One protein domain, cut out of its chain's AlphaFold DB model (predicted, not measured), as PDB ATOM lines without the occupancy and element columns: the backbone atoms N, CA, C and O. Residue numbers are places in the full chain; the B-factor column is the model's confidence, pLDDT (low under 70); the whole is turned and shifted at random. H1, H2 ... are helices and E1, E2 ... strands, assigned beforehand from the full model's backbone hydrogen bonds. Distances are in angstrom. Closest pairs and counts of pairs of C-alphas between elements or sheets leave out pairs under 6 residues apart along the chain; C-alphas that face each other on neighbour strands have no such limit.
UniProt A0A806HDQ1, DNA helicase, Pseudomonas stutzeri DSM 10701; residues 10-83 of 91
ATOM      1  N   LEU A  10     -10.929 -29.898 -19.352       97.19
ATOM      2  CA  LEU A  10     -12.031 -28.943 -19.395       97.19
ATOM      3  C   LEU A  10     -13.343 -29.723 -19.459       97.19
ATOM      4  O   LEU A  10     -13.571 -30.463 -20.414       97.19
ATOM      5  N   ILE A  11     -14.193 -29.565 -18.453       97.00
ATOM      6  CA  ILE A  11     -15.557 -30.095 -18.472       97.00
ATOM      7  C   ILE A  11     -16.471 -28.947 -18.881       97.00
ATOM      8  O   ILE A  11     -16.379 -27.889 -18.266       97.00
ATOM      9  N   PHE A  12     -17.331 -29.116 -19.883       97.31
ATOM     10  CA  PHE A  12     -18.285 -28.072 -20.257       97.31
ATOM     11  C   PHE A  12     -19.598 -28.631 -20.805       97.31
ATOM     12  O   PHE A  12     -19.670 -29.792 -21.205       97.31
ATOM     13  N   ASP A  13     -20.615 -27.776 -20.801       96.94
ATOM     14  CA  ASP A  13     -21.952 -28.032 -21.330       96.94
ATOM     15  C   ASP A  13     -22.531 -26.730 -21.911       96.94
ATOM     16  O   ASP A  13     -22.250 -25.629 -21.409       96.94
ATOM     17  N   LEU A  14     -23.287 -26.845 -23.006       96.25
ATOM     18  CA  LEU A  14     -23.937 -25.713 -23.656       96.25
ATOM     19  C   LEU A  14     -25.448 -25.817 -23.524       96.25
ATOM     20  O   LEU A  14     -26.081 -26.766 -23.980       96.25
ATOM     21  N   GLU A  15     -26.040 -24.731 -23.053       95.94
ATOM     22  CA  GLU A  15     -27.481 -24.558 -23.083       95.94
ATOM     23  C   GLU A  15     -27.872 -23.868 -24.388       95.94
ATOM     24  O   GLU A  15     -27.472 -22.728 -24.681       95.94
ATOM     25  N   VAL A  16     -28.649 -24.583 -25.198       94.38
ATOM     26  CA  VAL A  16     -28.903 -24.223 -26.592       94.38
ATOM     27  C   VAL A  16     -30.397 -24.183 -26.878       94.38
ATOM     28  O   VAL A  16     -31.156 -25.088 -26.541       94.38
ATOM     29  N   ALA A  17     -30.838 -23.101 -27.516       92.94
ATOM     30  CA  ALA A  17     -32.186 -22.981 -28.044       92.94
ATOM     31  C   ALA A  17     -32.180 -23.377 -29.527       92.94
ATOM     32  O   ALA A  17     -31.308 -22.899 -30.261       92.94
ATOM     33  N   PRO A  18     -33.150 -24.180 -29.993       90.25
ATOM     34  CA  PRO A  18     -33.211 -24.577 -31.390       90.25
ATOM     35  C   PRO A  18     -33.353 -23.357 -32.302       90.25
ATOM     36  O   PRO A  18     -34.099 -22.411 -32.014       90.25
ATOM     37  N   GLY A  19     -32.629 -23.392 -33.414       85.44
ATOM     38  CA  GLY A  19     -32.696 -22.386 -34.459       85.44
ATOM     39  C   GLY A  19     -34.073 -22.354 -35.123       85.44
ATOM     40  O   GLY A  19     -34.846 -23.314 -35.098       85.44
ATOM     41  N   LYS A  20     -34.405 -21.226 -35.758       87.69
ATOM     42  CA  LYS A  20     -35.541 -21.179 -36.694       87.69
ATOM     43  C   LYS A  20     -35.133 -21.807 -38.028       87.69
ATOM     44  O   LYS A  20     -33.950 -21.962 -38.303       87.69
ATOM     45  N   ALA A  21     -36.103 -22.121 -38.887       85.38
ATOM     46  CA  ALA A  21     -35.833 -22.681 -40.212       85.38
ATOM     47  C   ALA A  21     -34.759 -21.871 -40.973       85.38
ATOM     48  O   ALA A  21     -34.940 -20.680 -41.233       85.38
ATOM     49  N   GLY A  22     -33.644 -22.528 -41.312       79.38
ATOM     50  CA  GLY A  22     -32.504 -21.918 -42.006       79.38
ATOM     51  C   GLY A  22     -31.556 -21.093 -41.128       79.38
ATOM     52  O   GLY A  22     -30.661 -20.445 -41.663       79.38
ATOM     53  N   GLN A  23     -31.734 -21.093 -39.806       83.00
ATOM     54  CA  GLN A  23     -30.831 -20.463 -38.843       83.00
ATOM     55  C   GLN A  23     -30.164 -21.536 -37.977       83.00
ATOM     56  O   GLN A  23     -30.809 -22.541 -37.673       83.00
ATOM     57  N   PRO A  24     -28.895 -21.339 -37.575       84.44
ATOM     58  CA  PRO A  24     -28.254 -22.239 -36.628       84.44
ATOM     59  C   PRO A  24     -28.964 -22.176 -35.274       84.44
ATOM     60  O   PRO A  24     -29.650 -21.197 -34.953       84.44
ATOM     61  N   ASP A  25     -28.750 -23.211 -34.471       90.56
ATOM     62  CA  ASP A  25     -29.117 -23.187 -33.062       90.56
ATOM     63  C   ASP A  25     -28.440 -22.016 -32.343       90.56
ATOM     64  O   ASP A  25     -27.456 -21.456 -32.824       90.56
ATOM     65  N   ARG A  26     -28.969 -21.595 -31.195       91.38
ATOM     66  CA  ARG A  26     -28.456 -20.434 -30.463       91.38
ATOM     67  C   ARG A  26     -28.026 -20.830 -29.065       91.38
ATOM     68  O   ARG A  26     -28.878 -21.112 -28.222       91.38
ATOM     69  N   ILE A  27     -26.726 -20.744 -28.802       94.38
ATOM     70  CA  ILE A  27     -26.188 -20.873 -27.446       94.38
ATOM     71  C   ILE A  27     -26.707 -19.693 -26.618       94.38
ATOM     72  O   ILE A  27     -26.554 -18.534 -27.016       94.38
ATOM     73  N   PHE A  28     -27.354 -19.975 -25.489       95.06
ATOM     74  CA  PHE A  28     -27.841 -18.944 -24.569       95.06
ATOM     75  C   PHE A  28     -27.197 -19.012 -23.183       95.06
ATOM     76  O   PHE A  28     -27.324 -18.052 -22.421       95.06
ATOM     77  N   MET A  29     -26.483 -20.089 -22.857       96.88
ATOM     78  CA  MET A  29     -25.682 -20.191 -21.640       96.88
ATOM     79  C   MET A  29     -24.564 -21.228 -21.809       96.88
ATOM     80  O   MET A  29     -24.672 -22.148 -22.617       96.88
ATOM     81  N   VAL A  30     -23.469 -21.020 -21.082       97.38
ATOM     82  CA  VAL A  30     -22.286 -21.882 -21.064       97.38
ATOM     83  C   VAL A  30     -21.927 -22.178 -19.614       97.38
ATOM     84  O   VAL A  30     -21.766 -21.245 -18.817       97.38
ATOM     85  N   GLY A  31     -21.799 -23.464 -19.299       97.81
ATOM     86  CA  GLY A  31     -21.260 -23.967 -18.040       97.81
ATOM     87  C   GLY A  31     -19.930 -24.679 -18.281       97.81
ATOM     88  O   GLY A  31     -19.817 -25.448 -19.233       97.81
ATOM     89  N   ALA A  32     -18.921 -24.445 -17.443       97.81
ATOM     90  CA  ALA A  32     -17.663 -25.178 -17.490       97.81
ATOM     91  C   ALA A  32     -16.938 -25.247 -16.140       97.81
ATOM     92  O   ALA A  32     -17.104 -24.386 -15.279       97.81
ATOM     93  N   LEU A  33     -16.101 -26.273 -15.987       97.19
ATOM     94  CA  LEU A  33     -15.292 -26.560 -14.808       97.19
ATOM     95  C   LEU A  33     -13.904 -27.057 -15.225       97.19
ATOM     96  O   LEU A  33     -13.764 -27.882 -16.133       97.19
ATOM     97  N   ARG A  34     -12.885 -26.607 -14.492       96.44
ATOM     98  CA  ARG A  34     -11.487 -27.009 -14.635       96.44
ATOM     99  C   ARG A  34     -10.976 -27.661 -13.337       96.44
ATOM    100  O   ARG A  34     -10.512 -26.954 -12.446       96.44
ATOM    101  N   PRO A  35     -11.048 -29.000 -13.178       93.81
ATOM    102  CA  PRO A  35     -10.806 -29.665 -11.890       93.81
ATOM    103  C   PRO A  35      -9.396 -29.491 -11.309       93.81
ATOM    104  O   PRO A  35      -9.234 -29.508 -10.091       93.81
ATOM    105  N   ASP A  36      -8.371 -29.349 -12.152       93.38
ATOM    106  CA  ASP A  36      -6.980 -29.155 -11.726       93.38
ATOM    107  C   ASP A  36      -6.689 -27.752 -11.184       93.38
ATOM    108  O   ASP A  36      -5.801 -27.618 -10.342       93.38
ATOM    109  N   THR A  37      -7.433 -26.731 -11.619       93.31
ATOM    110  CA  THR A  37      -7.291 -25.349 -11.123       93.31
ATOM    111  C   THR A  37      -8.425 -24.929 -10.185       93.31
ATOM    112  O   THR A  37      -8.265 -23.977  -9.425       93.31
ATOM    113  N   GLY A  38      -9.546 -25.656 -10.192       94.00
ATOM    114  CA  GLY A  38     -10.767 -25.317  -9.460       94.00
ATOM    115  C   GLY A  38     -11.543 -24.148 -10.073       94.00
ATOM    116  O   GLY A  38     -12.455 -23.631  -9.437       94.00
ATOM    117  N   GLU A  39     -11.169 -23.698 -11.271       96.38
ATOM    118  CA  GLU A  39     -11.849 -22.601 -11.955       96.38
ATOM    119  C   GLU A  39     -13.167 -23.070 -12.579       96.38
ATOM    120  O   GLU A  39     -13.263 -24.161 -13.145       96.38
ATOM    121  N   GLU A  40     -14.176 -22.209 -12.505       97.50
ATOM    122  CA  GLU A  40     -15.520 -22.456 -13.020       97.50
ATOM    123  C   GLU A  40     -15.976 -21.286 -13.893       97.50
ATOM    124  O   GLU A  40     -15.587 -20.130 -13.697       97.50
ATOM    125  N   LEU A  41     -16.833 -21.591 -14.860       97.31
ATOM    126  CA  LEU A  41     -17.486 -20.623 -15.724       97.31
ATOM    127  C   LEU A  41     -18.974 -20.945 -15.771       97.31
ATOM    128  O   LEU A  41     -19.365 -21.983 -16.281       97.31
ATOM    129  N   GLU A  42     -19.807 -20.025 -15.306       97.25
ATOM    130  CA  GLU A  42     -21.254 -20.096 -15.491       97.25
ATOM    131  C   GLU A  42     -21.720 -18.748 -16.043       97.25
ATOM    132  O   GLU A  42     -21.746 -17.739 -15.334       97.25
ATOM    133  N   ARG A  43     -22.002 -18.685 -17.350       96.31
ATOM    134  CA  ARG A  43     -22.345 -17.422 -18.022       96.31
ATOM    135  C   ARG A  43     -23.526 -17.571 -18.961       96.31
ATOM    136  O   ARG A  43     -23.530 -18.413 -19.854       96.31
ATOM    137  N   LYS A  44     -24.495 -16.669 -18.809       95.81
ATOM    138  CA  LYS A  44     -25.545 -16.440 -19.804       95.81
ATOM    139  C   LYS A  44     -24.994 -15.630 -20.971       95.81
ATOM    140  O   LYS A  44     -24.178 -14.728 -20.788       95.81
ATOM    141  N   VAL A  45     -25.471 -15.935 -22.170       93.25
ATOM    142  CA  VAL A  45     -25.116 -15.222 -23.396       93.25
ATOM    143  C   VAL A  45     -26.107 -14.078 -23.610       93.25
ATOM    144  O   VAL A  45     -27.090 -14.190 -24.344       93.25
ATOM    145  N   ASP A  46     -25.840 -12.941 -22.971       83.50
ATOM    146  CA  ASP A  46     -26.645 -11.726 -23.116       83.50
ATOM    147  C   ASP A  46     -26.106 -10.847 -24.257       83.50
ATOM    148  O   ASP A  46     -25.492  -9.806 -24.043       83.50
ATOM    149  N   LYS A  47     -26.353 -11.279 -25.502       81.56
ATOM    150  CA  LYS A  47     -25.928 -10.637 -26.773       81.56
ATOM    151  C   LYS A  47     -24.425 -10.655 -27.083       81.56
ATOM    152  O   LYS A  47     -24.063 -10.254 -28.186       81.56
ATOM    153  N   ASP A  48     -23.580 -11.147 -26.185       88.88
ATOM    154  CA  ASP A  48     -22.129 -11.230 -26.389       88.88
ATOM    155  C   ASP A  48     -21.636 -12.682 -26.323       88.88
ATOM    156  O   ASP A  48     -21.021 -13.127 -25.355       88.88
ATOM    157  N   LEU A  49     -21.966 -13.448 -27.365       91.12
ATOM    158  CA  LEU A  49     -21.474 -14.817 -27.519       91.12
ATOM    159  C   LEU A  49     -19.940 -14.879 -27.637       91.12
ATOM    160  O   LEU A  49     -19.359 -15.720 -26.953       91.12
ATOM    161  N   PRO A  50     -19.265 -14.017 -28.431       91.50
ATOM    162  CA  PRO A  50     -17.810 -14.068 -28.564       91.50
ATOM    163  C   PRO A  50     -17.075 -13.987 -27.222       91.50
ATOM    164  O   PRO A  50     -16.260 -14.853 -26.939       91.50
ATOM    165  N   SER A  51     -17.428 -13.036 -26.353       92.94
ATOM    166  CA  SER A  51     -16.776 -12.880 -25.043       92.94
ATOM    167  C   SER A  51     -16.972 -14.086 -24.116       92.94
ATOM    168  O   SER A  51     -16.064 -14.481 -23.379       92.94
ATOM    169  N   VAL A  52     -18.155 -14.713 -24.150       95.19
ATOM    170  CA  VAL A  52     -18.424 -15.931 -23.367       95.19
ATOM    171  C   VAL A  52     -17.582 -17.099 -23.879       95.19
ATOM    172  O   VAL A  52     -17.017 -17.841 -23.077       95.19
ATOM    173  N   LEU A  53     -17.463 -17.240 -25.199       94.31
ATOM    174  CA  LEU A  53     -16.674 -18.305 -25.807       94.31
ATOM    175  C   LEU A  53     -15.163 -18.090 -25.643       94.31
ATOM    176  O   LEU A  53     -14.453 -19.056 -25.382       94.31
ATOM    177  N   ASP A  54     -14.678 -16.851 -25.698       93.50
ATOM    178  CA  ASP A  54     -13.277 -16.516 -25.412       93.50
ATOM    179  C   ASP A  54     -12.908 -16.854 -23.957       93.50
ATOM    180  O   ASP A  54     -11.803 -17.324 -23.670       93.50
ATOM    181  N   ALA A  55     -13.843 -16.663 -23.020       95.25
ATOM    182  CA  ALA A  55     -13.657 -17.068 -21.631       95.25
ATOM    183  C   ALA A  55     -13.615 -18.596 -21.469       95.25
ATOM    184  O   ALA A  55     -12.794 -19.098 -20.700       95.25
ATOM    185  N   LEU A  56     -14.454 -19.333 -22.207       96.25
ATOM    186  CA  LEU A  56     -14.411 -20.796 -22.241       96.25
ATOM    187  C   LEU A  56     -13.080 -21.302 -22.821       96.25
ATOM    188  O   LEU A  56     -12.479 -22.218 -22.265       96.25
ATOM    189  N   ASP A  57     -12.595 -20.688 -23.905       94.25
ATOM    190  CA  ASP A  57     -11.325 -21.057 -24.551       94.25
ATOM    191  C   ASP A  57     -10.148 -20.804 -23.611       94.25
ATOM    192  O   ASP A  57      -9.300 -21.675 -23.424       94.25
ATOM    193  N   SER A  58     -10.165 -19.658 -22.926       94.88
ATOM    194  CA  SER A  58      -9.173 -19.300 -21.910       94.88
ATOM    195  C   SER A  58      -9.144 -20.307 -20.756       94.88
ATOM    196  O   SER A  58      -8.066 -20.756 -20.372       94.88
ATOM    197  N   LEU A  59     -10.308 -20.728 -20.248       96.31
ATOM    198  CA  LEU A  59     -10.412 -21.758 -19.206       96.31
ATOM    199  C   LEU A  59      -9.874 -23.125 -19.678       96.31
ATOM    200  O   LEU A  59      -9.307 -23.903 -18.902       96.31
ATOM    201  N   GLY A  60     -10.024 -23.423 -20.970       94.25
ATOM    202  CA  GLY A  60      -9.503 -24.631 -21.605       94.25
ATOM    203  C   GLY A  60      -7.987 -24.647 -21.808       94.25
ATOM    204  O   GLY A  60      -7.423 -25.715 -22.050       94.25
ATOM    205  N   GLN A  61      -7.291 -23.512 -21.687       93.50
ATOM    206  CA  GLN A  61      -5.857 -23.447 -21.972       93.50
ATOM    207  C   GLN A  61      -5.052 -24.379 -21.057       93.50
ATOM    208  O   GLN A  61      -5.160 -24.368 -19.830       93.50
ATOM    209  N   GLY A  62      -4.233 -25.235 -21.669       91.75
ATOM    210  CA  GLY A  62      -3.442 -26.234 -20.953       91.75
ATOM    211  C   GLY A  62      -4.233 -27.448 -20.450       91.75
ATOM    212  O   GLY A  62      -3.640 -28.284 -19.763       91.75
ATOM    213  N   ALA A  63      -5.527 -27.567 -20.768       94.12
ATOM    214  CA  ALA A  63      -6.246 -28.825 -20.611       94.12
ATOM    215  C   ALA A  63      -5.697 -29.857 -21.606       94.12
ATOM    216  O   ALA A  63      -5.301 -29.532 -22.723       94.12
ATOM    217  N   SER A  64      -5.653 -31.115 -21.189       93.81
ATOM    218  CA  SER A  64      -5.201 -32.239 -22.009       93.81
ATOM    219  C   SER A  64      -6.336 -32.894 -22.793       93.81
ATOM    220  O   SER A  64      -6.068 -33.606 -23.755       93.81
ATOM    221  N   PHE A  65      -7.582 -32.708 -22.361       92.44
ATOM    222  CA  PHE A  65      -8.770 -33.247 -23.017       92.44
ATOM    223  C   PHE A  65     -10.026 -32.505 -22.551       92.44
ATOM    224  O   PHE A  65     -10.028 -31.850 -21.504       92.44
ATOM    225  N   VAL A  66     -11.096 -32.635 -23.331       94.06
ATOM    226  CA  VAL A  66     -12.426 -32.111 -23.008       94.06
ATOM    227  C   VAL A  66     -13.353 -33.242 -22.569       94.06
ATOM    228  O   VAL A  66     -13.245 -34.367 -23.056       94.06
ATOM    229  N   LEU A  67     -14.264 -32.945 -21.648       94.88
ATOM    230  CA  LEU A  67     -15.320 -33.843 -21.194       94.88
ATOM    231  C   LEU A  67     -16.654 -33.091 -21.186       94.88
ATOM    232  O   LEU A  67     -16.700 -31.883 -20.980       94.88
ATOM    233  N   GLY A  68     -17.742 -33.823 -21.363       93.62
ATOM    234  CA  GLY A  68     -19.095 -33.282 -21.343       93.62
ATOM    235  C   GLY A  68     -20.089 -34.380 -21.686       93.62
ATOM    236  O   GLY A  68     -19.706 -35.444 -22.191       93.62
ATOM    237  N   HIS A  69     -21.363 -34.155 -21.397       93.94
ATOM    238  CA  HIS A  69     -22.396 -35.104 -21.772       93.94
ATOM    239  C   HIS A  69     -22.690 -34.959 -23.267       93.94
ATOM    240  O   HIS A  69     -23.169 -33.929 -23.710       93.94
ATOM    241  N   ASN A  70     -22.393 -35.995 -24.053       90.56
ATOM    242  CA  ASN A  70     -22.603 -35.991 -25.504       90.56
ATOM    243  C   ASN A  70     -21.852 -34.879 -26.277       90.56
ATOM    244  O   ASN A  70     -22.270 -34.457 -27.354       90.56
ATOM    245  N   VAL A  71     -20.694 -34.458 -25.757       92.31
ATOM    246  CA  VAL A  71     -19.910 -33.321 -26.275       92.31
ATOM    247  C   VAL A  71     -19.531 -33.442 -27.759       92.31
ATOM    248  O   VAL A  71     -19.414 -32.441 -28.463       92.31
ATOM    249  N   ILE A  72     -19.361 -34.670 -28.260       90.81
ATOM    250  CA  ILE A  72     -18.959 -34.948 -29.647       90.81
ATOM    251  C   ILE A  72     -20.104 -34.705 -30.633       90.81
ATOM    252  O   ILE A  72     -19.868 -34.113 -31.685       90.81
ATOM    253  N   ASP A  73     -21.318 -35.145 -30.298       91.69
ATOM    254  CA  ASP A  73     -22.459 -35.110 -31.219       91.69
ATOM    255  C   ASP A  73     -23.359 -33.884 -31.005       91.69
ATOM    256  O   ASP A  73     -24.153 -33.553 -31.884       91.69
ATOM    257  N   HIS A  74     -23.231 -33.195 -29.865       91.00
ATOM    258  CA  HIS A  74     -24.016 -32.008 -29.530       91.00
ATOM    259  C   HIS A  74     -23.164 -30.734 -29.540       91.00
ATOM    260  O   HIS A  74     -23.254 -29.925 -30.465       91.00
ATOM    261  N   ASP A  75     -22.291 -30.560 -28.549       93.00
ATOM    262  CA  ASP A  75     -21.690 -29.255 -28.269       93.00
ATOM    263  C   ASP A  75     -20.607 -28.852 -29.272       93.00
ATOM    264  O   ASP A  75     -20.604 -27.727 -29.779       93.00
ATOM    265  N   LEU A  76     -19.691 -29.765 -29.615       91.44
ATOM    266  CA  LEU A  76     -18.609 -29.477 -30.561       91.44
ATOM    267  C   LEU A  76     -19.125 -29.079 -31.956       91.44
ATOM    268  O   LEU A  76     -18.605 -28.105 -32.508       91.44
ATOM    269  N   PRO A  77     -20.131 -29.752 -32.555       91.06
ATOM    270  CA  PRO A  77     -20.751 -29.298 -33.799       91.06
ATOM    271  C   PRO A  77     -21.325 -27.880 -33.709       91.06
ATOM    272  O   PRO A  77     -21.132 -27.087 -34.632       91.06
ATOM    273  N   ILE A  78     -21.980 -27.539 -32.599       91.19
ATOM    274  CA  ILE A  78     -22.586 -26.219 -32.377       91.19
ATOM    275  C   ILE A  78     -21.496 -25.143 -32.248       91.19
ATOM    276  O   ILE A  78     -21.577 -24.104 -32.913       91.19
ATOM    277  N   LEU A  79     -20.424 -25.413 -31.491       90.62
ATOM    278  CA  LEU A  79     -19.257 -24.525 -31.394       90.62
ATOM    279  C   LEU A  79     -18.570 -24.327 -32.746       90.62
ATOM    280  O   LEU A  79     -18.229 -23.199 -33.092       90.62
ATOM    281  N   LYS A  80     -18.411 -25.387 -33.548       88.50
ATOM    282  CA  LYS A  80     -17.831 -25.290 -34.900       88.50
ATOM    283  C   LYS A  80     -18.660 -24.401 -35.821       88.50
ATOM    284  O   LYS A  80     -18.091 -23.643 -36.602       88.50
ATOM    285  N   GLN A  81     -19.988 -24.479 -35.735       86.25
ATOM    286  CA  GLN A  81     -20.886 -23.656 -36.549       86.25
ATOM    287  C   GLN A  81     -20.870 -22.181 -36.132       86.25
ATOM    288  O   GLN A  81     -20.853 -21.304 -36.995       86.25
ATOM    289  N   GLN A  82     -20.883 -21.896 -34.827       85.31
ATOM    290  CA  GLN A  82     -21.053 -20.530 -34.312       85.31
ATOM    291  C   GLN A  82     -19.735 -19.801 -34.040       85.31
ATOM    292  O   GLN A  82     -19.702 -18.571 -34.044       85.31
ATOM    293  N   ALA A  83     -18.645 -20.538 -33.838       81.88
ATOM    294  CA  ALA A  83     -17.330 -19.995 -33.532       81.88
ATOM    295  C   ALA A  83     -16.203 -20.867 -34.127       81.88
ATOM    296  O   ALA A  83     -15.365 -21.416 -33.405       81.88
TER     297      ALA A  83
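This is residues 10 to 83 of the 91 residues of the protein "DNA helicase" of Pseudomonas stutzeri DSM 10701 (UniProt A0A806HDQ1). A twisted four-stranded sheet has helix H1 laid along one face, over E2, and the shorter helix H2 packed near E1, beside the strands rather than over them. The loop of residues 18 to 25, between E1 and E2, reaches one end of the longest axis. The printed part has 74 residues, with four named strands and two named helices that follow along the chain as E1, E2, E3, H1, E4, H2; the sheet, in the order E3 E2 E1 E4, is mixed, and the class is mixed, helices and strands. It is compact, with a radius of gyration of the C-alphas of 12.2 A, yet elongated, spanning 41 by 25 by 16 A.

Start with E1, residues 10 to 17, E2, residues 26 to 34, and E3, residues 39 to 44: they form a meander, each strand the antiparallel neighbour of the one before. Look for N 13 and O 31 at 2.9 A, and N 32 and O 41 at 2.8 A. E4, residues 65 to 67, is parallel to E1, with N 10 and O 65 at 3.0 A. H1, residues 49 to 60, is on the sheet at a height of 8.6 A; its closest C-alphas to E3 are Val 52 and Arg 43, 6.8 A. E3, H1 and E4 make a split strand-helix-strand unit, E2 and E1 between its strands, with a right-handed crossover. H2, residues 75 to 82, is on the sheet, over none of its strands; its closest C-alphas to E1 are Asp 75 and Leu 14, 6.2 A. In H1 and H2 every O i to N i+4 pair is within hydrogen-bond range.

Find C-alpha 10 at (-12.031, -28.943, -19.395); E1 runs 22.7 A from there. E2 runs 24.1 A and bends by 54 degrees at residue 29; E3 runs 16.9 A, H1 16.6 A, E4 6.8 A. H2 runs 10.6 A to C-alpha 82 at (-21.053, -20.530, -34.312).

The C-alphas farthest apart, Ala 21 and Asp 36, are 41.1 A apart. The printed part has no cut, no link is long, and no printed residue is under 70 in pLDDT.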